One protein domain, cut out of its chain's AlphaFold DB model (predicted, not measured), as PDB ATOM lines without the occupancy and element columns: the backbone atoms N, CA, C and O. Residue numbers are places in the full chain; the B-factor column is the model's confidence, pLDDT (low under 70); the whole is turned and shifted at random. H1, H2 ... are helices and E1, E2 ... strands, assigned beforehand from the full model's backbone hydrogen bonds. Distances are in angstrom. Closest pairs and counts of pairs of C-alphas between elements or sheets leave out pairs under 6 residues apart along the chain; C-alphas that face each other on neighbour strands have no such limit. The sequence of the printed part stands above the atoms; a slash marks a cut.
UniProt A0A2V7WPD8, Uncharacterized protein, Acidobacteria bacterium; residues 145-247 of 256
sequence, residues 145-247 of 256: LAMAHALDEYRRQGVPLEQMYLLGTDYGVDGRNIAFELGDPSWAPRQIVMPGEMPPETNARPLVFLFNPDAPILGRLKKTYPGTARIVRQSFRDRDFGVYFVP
ATOM      1  N   LEU A 145     256.984 299.737 312.158       93.00
ATOM      2  CA  LEU A 145     257.174 300.160 310.766       93.00
ATOM      3  C   LEU A 145     257.794 301.563 310.662       93.00
ATOM      4  O   LEU A 145     258.716 301.781 309.880       93.00
ATOM      5  N   ALA A 146     257.337 302.515 311.481       94.44
ATOM      6  CA  ALA A 146     257.903 303.863 311.504       94.44
ATOM      7  C   ALA A 146     259.364 303.845 311.980       94.44
ATOM      8  O   ALA A 146     260.208 304.564 311.445       94.44
ATOM      9  N   MET A 147     259.681 302.982 312.948       96.19
ATOM     10  CA  MET A 147     261.048 302.768 313.422       96.19
ATOM     11  C   MET A 147     261.946 302.139 312.348       96.19
ATOM     12  O   MET A 147     263.074 302.589 312.151       96.19
ATOM     13  N   ALA A 148     261.444 301.143 311.614       97.00
ATOM     14  CA  ALA A 148     262.160 300.529 310.499       97.00
ATOM     15  C   ALA A 148     262.413 301.533 309.366       97.00
ATOM     16  O   ALA A 148     263.534 301.620 308.873       97.00
ATOM     17  N   HIS A 149     261.421 302.357 309.009       96.50
ATOM     18  CA  HIS A 149     261.597 303.448 308.046       96.50
ATOM     19  C   HIS A 149     262.657 304.454 308.504       96.50
ATOM     20  O   HIS A 149     263.510 304.845 307.709       96.50
ATOM     21  N   ALA A 150     262.661 304.824 309.788       96.94
ATOM     22  CA  ALA A 150     263.674 305.719 310.335       96.94
ATOM     23  C   ALA A 150     265.092 305.135 310.227       96.94
ATOM     24  O   ALA A 150     266.032 305.886 309.986       96.94
ATOM     25  N   LEU A 151     265.265 303.817 310.373       97.25
ATOM     26  CA  LEU A 151     266.549 303.148 310.133       97.25
ATOM     27  C   LEU A 151     266.885 303.046 308.636       97.25
ATOM     28  O   LEU A 151     268.032 303.281 308.250       97.25
ATOM     29  N   ASP A 152     265.900 302.760 307.780       96.62
ATOM     30  CA  ASP A 152     266.091 302.666 306.329       96.62
ATOM     31  C   ASP A 152     266.545 304.000 305.712       96.62
ATOM     32  O   ASP A 152     267.364 304.004 304.792       96.62
ATOM     33  N   GLU A 153     266.106 305.137 306.264       96.06
ATOM     34  CA  GLU A 153     266.603 306.471 305.891       96.06
ATOM     35  C   GLU A 153     268.133 306.570 306.013       96.06
ATOM     36  O   GLU A 153     268.795 307.041 305.086       96.06
ATOM     37  N   TYR A 154     268.716 306.080 307.113       96.25
ATOM     38  CA  TYR A 154     270.173 306.059 307.302       96.25
ATOM     39  C   TYR A 154     270.843 304.954 306.489       96.25
ATOM     40  O   TYR A 154     271.958 305.139 305.996       96.25
ATOM     41  N   ARG A 155     270.162 303.821 306.292       95.75
ATOM     42  CA  ARG A 155     270.674 302.725 305.461       95.75
ATOM     43  C   ARG A 155     270.911 303.190 304.028       95.75
ATOM     44  O   ARG A 155     271.973 302.938 303.464       95.75
ATOM     45  N   ARG A 156     269.964 303.945 303.464       94.81
ATOM     46  CA  ARG A 156     270.081 304.557 302.127       94.81
ATOM     47  C   ARG A 156     271.194 305.601 302.035       94.81
ATOM     48  O   ARG A 156     271.707 305.837 300.948       94.81
ATOM     49  N   GLN A 157     271.589 306.195 303.159       92.94
ATOM     50  CA  GLN A 157     272.728 307.116 303.259       92.94
ATOM     51  C   GLN A 157     274.071 306.391 303.456       92.94
ATOM     52  O   GLN A 157     275.100 307.039 303.627       92.94
ATOM     53  N   GLY A 158     274.079 305.055 303.417       93.62
ATOM     54  CA  GLY A 158     275.289 304.238 303.486       93.62
ATOM     55  C   GLY A 158     275.678 303.785 304.891       93.62
ATOM     56  O   GLY A 158     276.752 303.209 305.049       93.62
ATOM     57  N   VAL A 159     274.838 304.006 305.911       95.06
ATOM     58  CA  VAL A 159     275.080 303.447 307.249       95.06
ATOM     59  C   VAL A 159     274.726 301.951 307.243       95.06
ATOM     60  O   VAL A 159     273.591 301.601 306.917       95.06
ATOM     61  N   PRO A 160     275.647 301.038 307.597       94.38
ATOM     62  CA  PRO A 160     275.341 299.610 307.678       94.38
ATOM     63  C   PRO A 160     274.341 299.295 308.796       94.38
ATOM     64  O   PRO A 160     274.422 299.875 309.877       94.38
ATOM     65  N   LEU A 161     273.461 298.309 308.588       94.62
ATOM     66  CA  LEU A 161     272.522 297.829 309.621       94.62
ATOM     67  C   LEU A 161     273.229 297.343 310.896       94.62
ATOM     68  O   LEU A 161     272.672 297.420 311.985       94.62
ATOM     69  N   GLU A 162     274.474 296.881 310.771       93.75
ATOM     70  CA  GLU A 162     275.309 296.440 311.895       93.75
ATOM     71  C   GLU A 162     275.707 297.574 312.851       93.75
ATOM     72  O   GLU A 162     276.179 297.313 313.952       93.75
ATOM     73  N   GLN A 163     275.529 298.824 312.416       95.12
ATOM     74  CA  GLN A 163     275.809 300.048 313.167       95.12
ATOM     75  C   GLN A 163     274.516 300.714 313.675       95.12
ATOM     76  O   GLN A 163     274.544 301.854 314.150       95.12
ATOM     77  N   MET A 164     273.379 300.021 313.550       96.00
ATOM     78  CA  MET A 164     272.056 300.502 313.935       96.00
ATOM     79  C   MET A 164     271.482 299.630 315.038       96.00
ATOM     80  O   MET A 164     271.299 298.435 314.829       96.00
ATOM     81  N   TYR A 165     271.143 300.236 316.169       95.56
ATOM     82  CA  TYR A 165     270.736 299.532 317.379       95.56
ATOM     83  C   TYR A 165     269.350 299.977 317.845       95.56
ATOM     84  O   TYR A 165     268.986 301.147 317.712       95.56
ATOM     85  N   LEU A 166     268.603 299.064 318.463       95.62
ATOM     86  CA  LEU A 166     267.427 299.386 319.269       95.62
ATOM     87  C   LEU A 166     267.811 299.356 320.745       95.62
ATOM     88  O   LEU A 166     268.230 298.319 321.253       95.62
ATOM     89  N   LEU A 167     267.624 300.472 321.445       93.88
ATOM     90  CA  LEU A 167     267.719 300.519 322.900       93.88
ATOM     91  C   LEU A 167     266.371 300.098 323.489       93.88
ATOM     92  O   LEU A 167     265.422 300.883 323.497       93.88
ATOM     93  N   GLY A 168     266.292 298.845 323.934       90.56
ATOM     94  CA  GLY A 168     265.076 298.253 324.474       90.56
ATOM     95  C   GLY A 168     264.646 298.882 325.799       90.56
ATOM     96  O   GLY A 168     265.466 299.316 326.611       90.56
ATOM     97  N   THR A 169     263.337 298.892 326.030       88.88
ATOM     98  CA  THR A 169     262.715 299.246 327.312       88.88
ATOM     99  C   THR A 169     261.771 298.141 327.756       88.88
ATOM    100  O   THR A 169     261.270 297.377 326.928       88.88
ATOM    101  N   ASP A 170     261.483 298.083 329.055       86.75
ATOM    102  CA  ASP A 170     260.429 297.210 329.564       86.75
ATOM    103  C   ASP A 170     259.094 297.567 328.899       86.75
ATOM    104  O   ASP A 170     258.744 298.743 328.789       86.75
ATOM    105  N   TYR A 171     258.374 296.546 328.425       83.88
ATOM    106  CA  TYR A 171     257.089 296.681 327.719       83.88
ATOM    107  C   TYR A 171     257.121 297.567 326.458       83.88
ATOM    108  O   TYR A 171     256.072 298.042 326.025       83.88
ATOM    109  N   GLY A 172     258.304 297.796 325.879       86.44
ATOM    110  CA  GLY A 172     258.455 298.518 324.619       86.44
ATOM    111  C   GLY A 172     258.296 297.628 323.387       86.44
ATOM    112  O   GLY A 172     257.967 296.442 323.469       86.44
ATOM    113  N   VAL A 173     258.588 298.223 322.235       91.25
ATOM    114  CA  VAL A 173     258.518 297.579 320.924       91.25
ATOM    115  C   VAL A 173     259.290 296.256 320.873       91.25
ATOM    116  O   VAL A 173     260.430 296.142 321.326       91.25
ATOM    117  N   ASP A 174     258.690 295.258 320.231       91.31
ATOM    118  CA  ASP A 174     259.394 294.033 319.872       91.31
ATOM    119  C   ASP A 174     260.319 294.303 318.676       91.31
ATOM    120  O   ASP A 174     259.869 294.451 317.536       91.31
ATOM    121  N   GLY A 175     261.629 294.356 318.925       93.38
ATOM    122  CA  GLY A 175     262.623 294.625 317.884       93.38
ATOM    123  C   GLY A 175     262.652 293.586 316.755       93.38
ATOM    124  O   GLY A 175     263.170 293.880 315.678       93.38
ATOM    125  N   ARG A 176     262.050 292.401 316.938       94.75
ATOM    126  CA  ARG A 176     261.881 291.423 315.851       94.75
ATOM    127  C   ARG A 176     260.935 291.937 314.775       94.75
ATOM    128  O   ARG A 176     261.181 291.676 313.604       94.75
ATOM    129  N   ASN A 177     259.912 292.709 315.144       94.31
ATOM    130  CA  ASN A 177     259.008 293.328 314.173       94.31
ATOM    131  C   ASN A 177     259.772 294.327 313.297       94.31
ATOM    132  O   ASN A 177     259.649 294.290 312.080       94.31
ATOM    133  N   ILE A 178     260.652 295.136 313.896       96.56
ATOM    134  CA  ILE A 178     261.531 296.051 313.150       96.56
ATOM    135  C   ILE A 178     262.442 295.262 312.196       96.56
ATOM    136  O   ILE A 178     262.582 295.628 311.035       96.56
ATOM    137  N   ALA A 179     263.029 294.154 312.659       96.31
ATOM    138  CA  ALA A 179     263.894 293.304 311.838       96.31
ATOM    139  C   ALA A 179     263.172 292.726 310.608       96.31
ATOM    140  O   ALA A 179     263.751 292.677 309.520       96.31
ATOM    141  N   PHE A 180     261.909 292.311 310.772       95.25
ATOM    142  CA  PHE A 180     261.074 291.850 309.662       95.25
ATOM    143  C   PHE A 180     260.825 292.960 308.638       95.25
ATOM    144  O   PHE A 180     261.017 292.719 307.448       95.25
ATOM    145  N   GLU A 181     260.491 294.173 309.086       95.56
ATOM    146  CA  GLU A 181     260.274 295.324 308.195       95.56
ATOM    147  C   GLU A 181     261.557 295.778 307.477       95.56
ATOM    148  O   GLU A 181     261.519 296.234 306.335       95.56
ATOM    149  N   LEU A 182     262.725 295.608 308.105       95.56
ATOM    150  CA  LEU A 182     264.026 295.865 307.474       95.56
ATOM    151  C   LEU A 182     264.420 294.807 306.429       95.56
ATOM    152  O   LEU A 182     265.371 295.021 305.668       95.56
ATOM    153  N   GLY A 183     263.725 293.666 306.394       95.44
ATOM    154  CA  GLY A 183     264.067 292.523 305.548       95.44
ATOM    155  C   GLY A 183     265.303 291.743 306.015       95.44
ATOM    156  O   GLY A 183     265.838 290.951 305.242       95.44
ATOM    157  N   ASP A 184     265.758 291.945 307.258       95.50
ATOM    158  CA  ASP A 184     266.872 291.204 307.864       95.50
ATOM    159  C   ASP A 184     266.496 290.712 309.276       95.50
ATOM    160  O   ASP A 184     266.815 291.361 310.276       95.50
ATOM    161  N   PRO A 185     265.868 289.526 309.398       94.69
ATOM    162  CA  PRO A 185     265.514 288.945 310.695       94.69
ATOM    163  C   PRO A 185     266.716 288.695 311.618       94.69
ATOM    164  O   PRO A 185     266.550 288.589 312.834       94.69
ATOM    165  N   SER A 186     267.934 288.605 311.068       94.75
ATOM    166  CA  SER A 186     269.157 288.394 311.847       94.75
ATOM    167  C   SER A 186     269.666 289.671 312.526       94.75
ATOM    168  O   SER A 186     270.588 289.601 313.343       94.75
ATOM    169  N   TRP A 187     269.073 290.828 312.220       95.88
ATOM    170  CA  TRP A 187     269.369 292.107 312.864       95.88
ATOM    171  C   TRP A 187     268.969 292.106 314.347       95.88
ATOM    172  O   TRP A 187     269.796 292.411 315.204       95.88
ATOM    173  N   ALA A 188     267.743 291.673 314.671       94.38
ATOM    174  CA  ALA A 188     267.196 291.694 316.035       94.38
ATOM    175  C   ALA A 188     268.102 291.045 317.104       94.38
ATOM    176  O   ALA A 188     268.455 291.724 318.067       94.38
ATOM    177  N   PRO A 189     268.537 289.774 316.971       92.00
ATOM    178  CA  PRO A 189     269.355 289.135 318.005       92.00
ATOM    179  C   PRO A 189     270.742 289.774 318.180       92.00
ATOM    180  O   PRO A 189     271.408 289.491 319.170       92.00
ATOM    181  N   ARG A 190     271.196 290.600 317.227       91.56
ATOM    182  CA  ARG A 190     272.514 291.253 317.252       91.56
ATOM    183  C   ARG A 190     272.456 292.710 317.708       91.56
ATOM    184  O   ARG A 190     273.443 293.203 318.241       91.56
ATOM    185  N   GLN A 191     271.336 293.388 317.461       94.94
ATOM    186  CA  GLN A 191     271.242 294.848 317.538       94.94
ATOM    187  C   GLN A 191     270.213 295.376 318.539       94.94
ATOM    188  O   GLN A 191     270.100 296.589 318.728       94.94
ATOM    189  N   ILE A 192     269.479 294.490 319.214       94.19
ATOM    190  CA  ILE A 192     268.638 294.874 320.348       94.19
ATOM    191  C   ILE A 192     269.500 294.881 321.610       94.19
ATOM    192  O   ILE A 192     270.022 293.849 322.025       94.19
ATOM    193  N   VAL A 193     269.615 296.049 322.232       92.50
ATOM    194  CA  VAL A 193     270.245 296.234 323.540       92.50
ATOM    195  C   VAL A 193     269.172 296.064 324.607       92.50
ATOM    196  O   VAL A 193     268.151 296.757 324.562       92.50
ATOM    197  N   MET A 194     269.378 295.145 325.552       89.88
ATOM    198  CA  MET A 194     268.380 294.868 326.584       89.88
ATOM    199  C   MET A 194     268.247 296.034 327.576       89.88
ATOM    200  O   MET A 194     269.204 296.792 327.779       89.88
ATOM    201  N   PRO A 195     267.080 296.188 328.232       87.62
ATOM    202  CA  PRO A 195     266.896 297.199 329.264       87.62
ATOM    203  C   PRO A 195     267.998 297.134 330.332       87.62
ATOM    204  O   PRO A 195     268.261 296.091 330.924       87.62
ATOM    205  N   GLY A 196     268.661 298.265 330.574       82.44
ATOM    206  CA  GLY A 196     269.743 298.388 331.559       82.44
ATOM    207  C   GLY A 196     271.156 298.166 331.007       82.44
ATOM    208  O   GLY A 196     272.097 298.747 331.563       82.44
ATOM    209  N   GLU A 197     271.300 297.438 329.898       87.94
ATOM    210  CA  GLU A 197     272.576 297.207 329.213       87.94
ATOM    211  C   GLU A 197     273.016 298.427 328.390       87.94
ATOM    212  O   GLU A 197     272.224 299.319 328.085       87.94
ATOM    213  N   MET A 198     274.304 298.492 328.052       83.50
ATOM    214  CA  MET A 198     274.843 299.496 327.132       83.50
ATOM    215  C   MET A 198     275.099 298.853 325.768       83.50
ATOM    216  O   MET A 198     275.503 297.691 325.722       83.50
ATOM    217  N   PRO A 199     274.924 299.598 324.660       81.44
ATOM    218  CA  PRO A 199     275.380 299.119 323.364       81.44
ATOM    219  C   PRO A 199     276.886 298.811 323.413       81.44
ATOM    220  O   PRO A 199     277.612 299.511 324.131       81.44
ATOM    221  N   PRO A 200     277.365 297.815 322.645       80.00
ATOM    222  CA  PRO A 200     278.777 297.454 322.611       80.00
ATOM    223  C   PRO A 200     279.661 298.676 322.364       80.00
ATOM    224  O   PRO A 200     279.373 299.494 321.484       80.00
ATOM    225  N   GLU A 201     280.749 298.806 323.122       78.00
ATOM    226  CA  GLU A 201     281.745 299.834 322.838       78.00
ATOM    227  C   GLU A 201     282.390 299.537 321.485       78.00
ATOM    228  O   GLU A 201     283.058 298.522 321.291       78.00
ATOM    229  N   THR A 202     282.159 300.425 320.523       78.44
ATOM    230  CA  THR A 202     282.682 300.277 319.170       78.44
ATOM    231  C   THR A 202     283.280 301.579 318.673       78.44
ATOM    232  O   THR A 202     282.773 302.675 318.935       78.44
ATOM    233  N   ASN A 203     284.359 301.455 317.906       81.50
ATOM    234  CA  ASN A 203     284.943 302.556 317.147       81.50
ATOM    235  C   ASN A 203     284.287 302.720 315.767       81.50
ATOM    236  O   ASN A 203     284.609 303.677 315.061       81.50
ATOM    237  N   ALA A 204     283.378 301.814 315.382       85.00
ATOM    238  CA  ALA A 204     282.618 301.919 314.142       85.00
ATOM    239  C   ALA A 204     281.787 303.205 314.145       85.00
ATOM    240  O   ALA A 204     281.139 303.543 315.139       85.00
ATOM    241  N   ARG A 205     281.853 303.955 313.047       89.12
ATOM    242  CA  ARG A 205     281.080 305.178 312.840       89.12
ATOM    243  C   ARG A 205     280.658 305.255 311.372       89.12
ATOM    244  O   ARG A 205     281.460 304.864 310.521       89.12
ATOM    245  N   PRO A 206     279.494 305.850 311.069       94.19
ATOM    246  CA  PRO A 206     278.512 306.438 311.998       94.19
ATOM    247  C   PRO A 206     277.744 305.397 312.843       94.19
ATOM    248  O   PRO A 206     277.893 304.206 312.635       94.19
ATOM    249  N   LEU A 207     276.960 305.826 313.837       94.94
ATOM    250  CA  LEU A 207     276.058 304.942 314.600       94.94
ATOM    251  C   LEU A 207     274.649 305.525 314.630       94.94
ATOM    252  O   LEU A 207     274.486 306.748 314.676       94.94
ATOM    253  N   VAL A 208     273.645 304.652 314.656       96.44
ATOM    254  CA  VAL A 208     272.234 305.028 314.803       96.44
ATOM    255  C   VAL A 208     271.632 304.242 315.959       96.44
ATOM    256  O   VAL A 208     271.746 303.022 316.008       96.44
ATOM    257  N   PHE A 209     270.961 304.925 316.880       95.75
ATOM    258  CA  PHE A 209     270.230 304.283 317.969       95.75
ATOM    259  C   PHE A 209     268.769 304.703 317.932       95.75
ATOM    260  O   PHE A 209     268.469 305.897 317.996       95.75
ATOM    261  N   LEU A 210     267.865 303.733 317.880       96.12
ATOM    262  CA  LEU A 210     266.470 303.941 318.242       96.12
ATOM    263  C   LEU A 210     266.351 303.909 319.761       96.12
ATOM    264  O   LEU A 210     266.925 303.033 320.408       96.12
ATOM    265  N   PHE A 211     265.618 304.854 320.338       93.25
ATOM    266  CA  PHE A 211     265.442 304.929 321.784       93.25
ATOM    267  C   PHE A 211     264.040 305.396 322.161       93.25
ATOM    268  O   PHE A 211     263.425 306.181 321.445       93.25
ATOM    269  N   ASN A 212     263.550 304.964 323.319       91.88
ATOM    270  CA  ASN A 212     262.370 305.570 323.928       91.88
ATOM    271  C   ASN A 212     262.766 306.924 324.573       91.88
ATOM    272  O   ASN A 212     263.751 306.950 325.320       91.88
ATOM    273  N   PRO A 213     262.056 308.042 324.313       90.12
ATOM    274  CA  PRO A 213     262.422 309.376 324.802       90.12
ATOM    275  C   PRO A 213     262.525 309.488 326.326       90.12
ATOM    276  O   PRO A 213     263.337 310.273 326.818       90.12
ATOM    277  N   ASP A 214     261.750 308.681 327.049       86.62
ATOM    278  CA  ASP A 214     261.712 308.651 328.510       86.62
ATOM    279  C   ASP A 214     262.719 307.646 329.102       86.62
ATOM    280  O   ASP A 214     262.859 307.533 330.322       86.62
ATOM    281  N   ALA A 215     263.470 306.922 328.261       84.50
ATOM    282  CA  ALA A 215     264.430 305.929 328.723       84.50
ATOM    283  C   ALA A 215     265.629 306.583 329.447       84.50
ATOM    284  O   ALA A 215     266.364 307.383 328.848       84.50
ATOM    285  N   PRO A 216     265.950 306.165 330.690       83.44
ATOM    286  CA  PRO A 216     267.088 306.697 331.450       83.44
ATOM    287  C   PRO A 216     268.445 306.511 330.754       83.44
ATOM    288  O   PRO A 216     269.401 307.251 331.010       83.44
ATOM    289  N   ILE A 217     268.546 305.523 329.856       83.88
ATOM    290  CA  ILE A 217     269.770 305.199 329.117       83.88
ATOM    291  C   ILE A 217     270.259 306.356 328.236       83.88
ATOM    292  O   ILE A 217     271.466 306.484 328.034       83.88
ATOM    293  N   LEU A 218     269.373 307.256 327.791       81.19
ATOM    294  CA  LEU A 218     269.730 308.369 326.908       81.19
ATOM    295  C   LEU A 218     270.783 309.299 327.528       81.19
ATOM    296  O   LEU A 218     271.689 309.769 326.839       81.19
ATOM    297  N   GLY A 219     270.690 309.553 328.837       85.25
ATOM    298  CA  GLY A 219     271.659 310.386 329.549       85.25
ATOM    299  C   GLY A 219     273.061 309.773 329.571       85.25
ATOM    300  O   GLY A 219     274.050 310.499 329.478       85.25
ATOM    301  N   ARG A 220     273.155 308.439 329.651       85.06
ATOM    302  CA  ARG A 220     274.427 307.706 329.557       85.06
ATOM    303  C   ARG A 220     274.931 307.669 328.115       85.06
ATOM    304  O   ARG A 220     276.083 308.013 327.880       85.06
ATOM    305  N   LEU A 221     274.051 307.375 327.156       86.69
ATOM    306  CA  LEU A 221     274.376 307.329 325.728       86.69
ATOM    307  C   LEU A 221     275.023 308.634 325.241       86.69
ATOM    308  O   LEU A 221     276.070 308.591 324.604       86.69
ATOM    309  N   LYS A 222     274.456 309.792 325.615       88.25
ATOM    310  CA  LYS A 222     274.980 311.124 325.258       88.25
ATOM    311  C   LYS A 222     276.366 311.425 325.840       88.25
ATOM    312  O   LYS A 222     277.092 312.235 325.271       88.25
ATOM    313  N   LYS A 223     276.724 310.823 326.981       88.12
ATOM    314  CA  LYS A 223     278.062 310.970 327.582       88.12
ATOM    315  C   LYS A 223     279.096 310.107 326.859       88.12
ATOM    316  O   LYS A 223     280.237 310.532 326.725       88.12
ATOM    317  N   THR A 224     278.696 308.921 326.403       87.88
ATOM    318  CA  THR A 224     279.580 307.965 325.717       87.88
ATOM    319  C   THR A 224     279.791 308.320 324.246       87.88
ATOM    320  O   THR A 224     280.907 308.234 323.737       87.88
ATOM    321  N   TYR A 225     278.732 308.733 323.553       88.31
ATOM    322  CA  TYR A 225     278.749 308.984 322.118       88.31
ATOM    323  C   TYR A 225     278.336 310.430 321.826       88.31
ATOM    324  O   TYR A 225     277.169 310.760 322.012       88.31
ATOM    325  N   PRO A 226     279.242 311.304 321.349       88.31
ATOM    326  CA  PRO A 226     278.875 312.660 320.958       88.31
ATOM    327  C   PRO A 226     278.070 312.629 319.652       88.31
ATOM    328  O   PRO A 226     278.589 312.271 318.595       88.31
ATOM    329  N   GLY A 227     276.795 313.003 319.723       90.50
ATOM    330  CA  GLY A 227     275.865 312.938 318.600       90.50
ATOM    331  C   GLY A 227     274.612 313.790 318.799       90.50
ATOM    332  O   GLY A 227     274.471 314.518 319.786       90.50
ATOM    333  N   THR A 228     273.683 313.686 317.854       92.56
ATOM    334  CA  THR A 228     272.438 314.465 317.816       92.56
ATOM    335  C   THR A 228     271.218 313.570 317.989       92.56
ATOM    336  O   THR A 228     271.140 312.503 317.387       92.56
ATOM    337  N   ALA A 229     270.245 314.028 318.778       93.12
ATOM    338  CA  ALA A 229     268.975 313.341 318.988       93.12
ATOM    339  C   ALA A 229     267.852 314.040 318.212       93.12
ATOM    340  O   ALA A 229     267.713 315.258 318.313       93.12
ATOM    341  N   ARG A 230     267.014 313.267 317.519       94.38
ATOM    342  CA  ARG A 230     265.741 313.715 316.935       94.38
ATOM    343  C   ARG A 230     264.610 312.866 317.504       94.38
ATOM    344  O   ARG A 230     264.782 311.664 317.653       94.38
ATOM    345  N   ILE A 231     263.462 313.475 317.795       94.75
ATOM    346  CA  ILE A 231     262.246 312.751 318.194       94.75
ATOM    347  C   ILE A 231     261.319 312.638 316.987       94.75
ATOM    348  O   ILE A 231     261.036 313.638 316.327       94.75
ATOM    349  N   VAL A 232     260.853 311.427 316.710       94.38
ATOM    350  CA  VAL A 232     259.855 311.111 315.690       94.38
ATOM    351  C   VAL A 232     258.502 311.007 316.381       94.38
ATOM    352  O   VAL A 232     258.277 310.116 317.200       94.38
ATOM    353  N   ARG A 233     257.610 311.947 316.063       92.94
ATOM    354  CA  ARG A 233     256.272 312.013 316.657       92.94
ATOM    355  C   ARG A 233     255.351 310.962 316.050       92.94
ATOM    356  O   ARG A 233     255.318 310.836 314.828       92.94
ATOM    357  N   GLN A 234     254.616 310.249 316.897       90.31
ATOM    358  CA  GLN A 234     253.567 309.312 316.485       90.31
ATOM    359  C   GLN A 234     252.173 309.894 316.756       90.31
ATOM    360  O   GLN A 234     252.029 310.984 317.312       90.31
ATOM    361  N   SER A 235     251.128 309.154 316.373       86.25
ATOM    362  CA  SER A 235     249.730 309.515 316.656       86.25
ATOM    363  C   SER A 235     249.447 309.673 318.157       86.25
ATOM    364  O   SER A 235     248.578 310.457 318.538       86.25
ATOM    365  N   PHE A 236     250.198 308.965 319.009       84.06
ATOM    366  CA  PHE A 236     250.114 309.037 320.467       84.06
ATOM    367  C   PHE A 236     251.480 309.376 321.068       84.06
ATOM    368  O   PHE A 236     252.499 308.812 320.677       84.06
ATOM    369  N   ARG A 237     251.504 310.314 322.024       82.12
ATOM    370  CA  ARG A 237     252.750 310.869 322.583       82.12
ATOM    371  C   ARG A 237     253.593 309.824 323.316       82.12
ATOM    372  O   ARG A 237     254.813 309.884 323.255       82.12
ATOM    373  N   ASP A 238     252.954 308.891 324.009       83.56
ATOM    374  CA  ASP A 238     253.595 307.766 324.700       83.56
ATOM    375  C   ASP A 238     254.193 306.722 323.738       83.56
ATOM    376  O   ASP A 238     254.887 305.811 324.180       83.56
ATOM    377  N   ARG A 239     253.962 306.880 322.428       88.19
ATOM    378  CA  ARG A 239     254.536 306.068 321.344       88.19
ATOM    379  C   ARG A 239     255.611 306.804 320.550       88.19
ATOM    380  O   ARG A 239     256.169 306.241 319.609       88.19
ATOM    381  N   ASP A 240     255.910 308.055 320.903       92.25
ATOM    382  CA  ASP A 240     257.032 308.778 320.314       92.25
ATOM    383  C   ASP A 240     258.321 307.976 320.513       92.25
ATOM    384  O   ASP A 240     258.575 307.419 321.582       92.25
ATOM    385  N   PHE A 241     259.182 307.971 319.500       94.38
ATOM    386  CA  PHE A 241     260.507 307.375 319.610       94.38
ATOM    387  C   PHE A 241     261.574 308.346 319.141       94.38
ATOM    388  O   PHE A 241     261.327 309.286 318.388       94.38
ATOM    389  N   GLY A 242     262.783 308.146 319.628       94.38
ATOM    390  CA  GLY A 242     263.937 308.941 319.285       94.38
ATOM    391  C   GLY A 242     264.881 308.207 318.348       94.38
ATOM    392  O   GLY A 242     265.016 306.987 318.400       94.38
ATOM    393  N   VAL A 243     265.581 308.985 317.529       96.50
ATOM    394  CA  VAL A 243     266.735 308.543 316.752       96.50
ATOM    395  C   VAL A 243     267.952 309.333 317.209       96.50
ATOM    396  O   VAL A 243     267.961 310.565 317.157       96.50
ATOM    397  N   TYR A 244     268.972 308.632 317.692       95.06
ATOM    398  CA  TYR A 244     270.254 309.209 318.074       95.06
ATOM    399  C   TYR A 244     271.290 308.880 317.007       95.06
ATOM    400  O   TYR A 244     271.574 307.711 316.764       95.06
ATOM    401  N   PHE A 245     271.850 309.908 316.379       95.31
ATOM    402  CA  PHE A 245     272.846 309.766 315.326       95.31
ATOM    403  C   PHE A 245     274.219 310.212 315.816       95.31
ATOM    404  O   PHE A 245     274.377 311.317 316.339       95.31
ATOM    405  N   VAL A 246     275.219 309.358 315.608       94.00
ATOM    406  CA  VAL A 246     276.624 309.628 315.911       94.00
ATOM    407  C   VAL A 246     277.378 309.719 314.585       94.00
ATOM    408  O   VAL A 246     277.418 308.727 313.855       94.00
ATOM    409  N   PRO A 247     277.981 310.869 314.245       89.94
ATOM    410  CA  PRO A 247     278.593 311.068 312.937       89.94
ATOM    411  C   PRO A 247     279.868 310.233 312.730       89.94
ATOM    412  O   PRO A 247     280.550 309.829 313.676       89.94
TER     413      PRO A 247
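What this domain is: This is residues 145 to 247 of the 256 residues of an uncharacterized protein of Acidobacteria bacterium (UniProt A0A2V7WPD8). A twisted sheet of four strands lies between two helices, H1 along one face and the shorter H4 along the other. The small helices H2 and H3 sit beyond its E1 edge, where H2 also meets H1. The printed part has 103 residues, with four named helices and four named strands in the order H1 E1 H2 H3 E2 H4 E3 E4; the sheet, E1 E2 E4 E3, is mixed. Its class is mixed, with under half of the residues in named elements; it is compact, radius of gyration of the C-alphas 12.4 A, spanning 34 by 29 by 22 A.

How they stand to each other: Start at inner strands E2, residues 207 to 211, and E4, residues 241 to 246, antiparallel, with N 209 and O 244 within hydrogen-bond range at 2.9 A. Edge strand E1, residues 164 to 167, is parallel to E2, N 167 to O 210 being 2.9 A. Edge strand E3, residues 228 to 232, forms a hairpin with E4, N 230 to O 243 being 2.9 A. H1, residues 145 to 156, is on the sheet at a height of 9.6 A; its closest C-alphas to E2 are Met 147 and Leu 210, 7.3 A. H4, residues 217 to 224, is on the opposite face at 9.3 A height; its closest C-alphas to E2 are Leu 218 and Phe 211, 7.5 A. E2, H4, E3 make a split strand-helix-strand unit, E4 between its strands, with a right-handed crossover. H2, residues 175 to 181, touches H1's residues 145 to 148 alone, closest C-alphas Ile 178 and Ala 148, 5.2 A, at a steep tilt of 67 degrees. H3, residues 188 to 191, touches H2, closest C-alphas Ala 188 and Arg 176, 5.3 A, and only grazes the sheet. E1, H2 H3, E2 make a strand-helix-strand unit, two parallel neighbours with helices between, its crossover left-handed. Every O i to N i+4 pair is within hydrogen-bond range in H2, 7 of 8 in H1, 3 of 4 in H4; H3 is too short for one.

Where its parts are: Find C-alpha 145 at (257.174, 300.160, 310.766); from there H1 runs 16.1 A. Find C-alpha 241 at (260.507, 307.375, 319.610); E4 runs 16.7 A to C-alpha 246 at (276.624, 309.628, 315.911).

The domain as a whole: The C-alphas farthest apart, Asn 203 and Ser 235, are 35.9 A apart. The printed part has no cut; the link H3 to E2, residues 192 to 206, is long. No printed residue is under 70 in pLDDT.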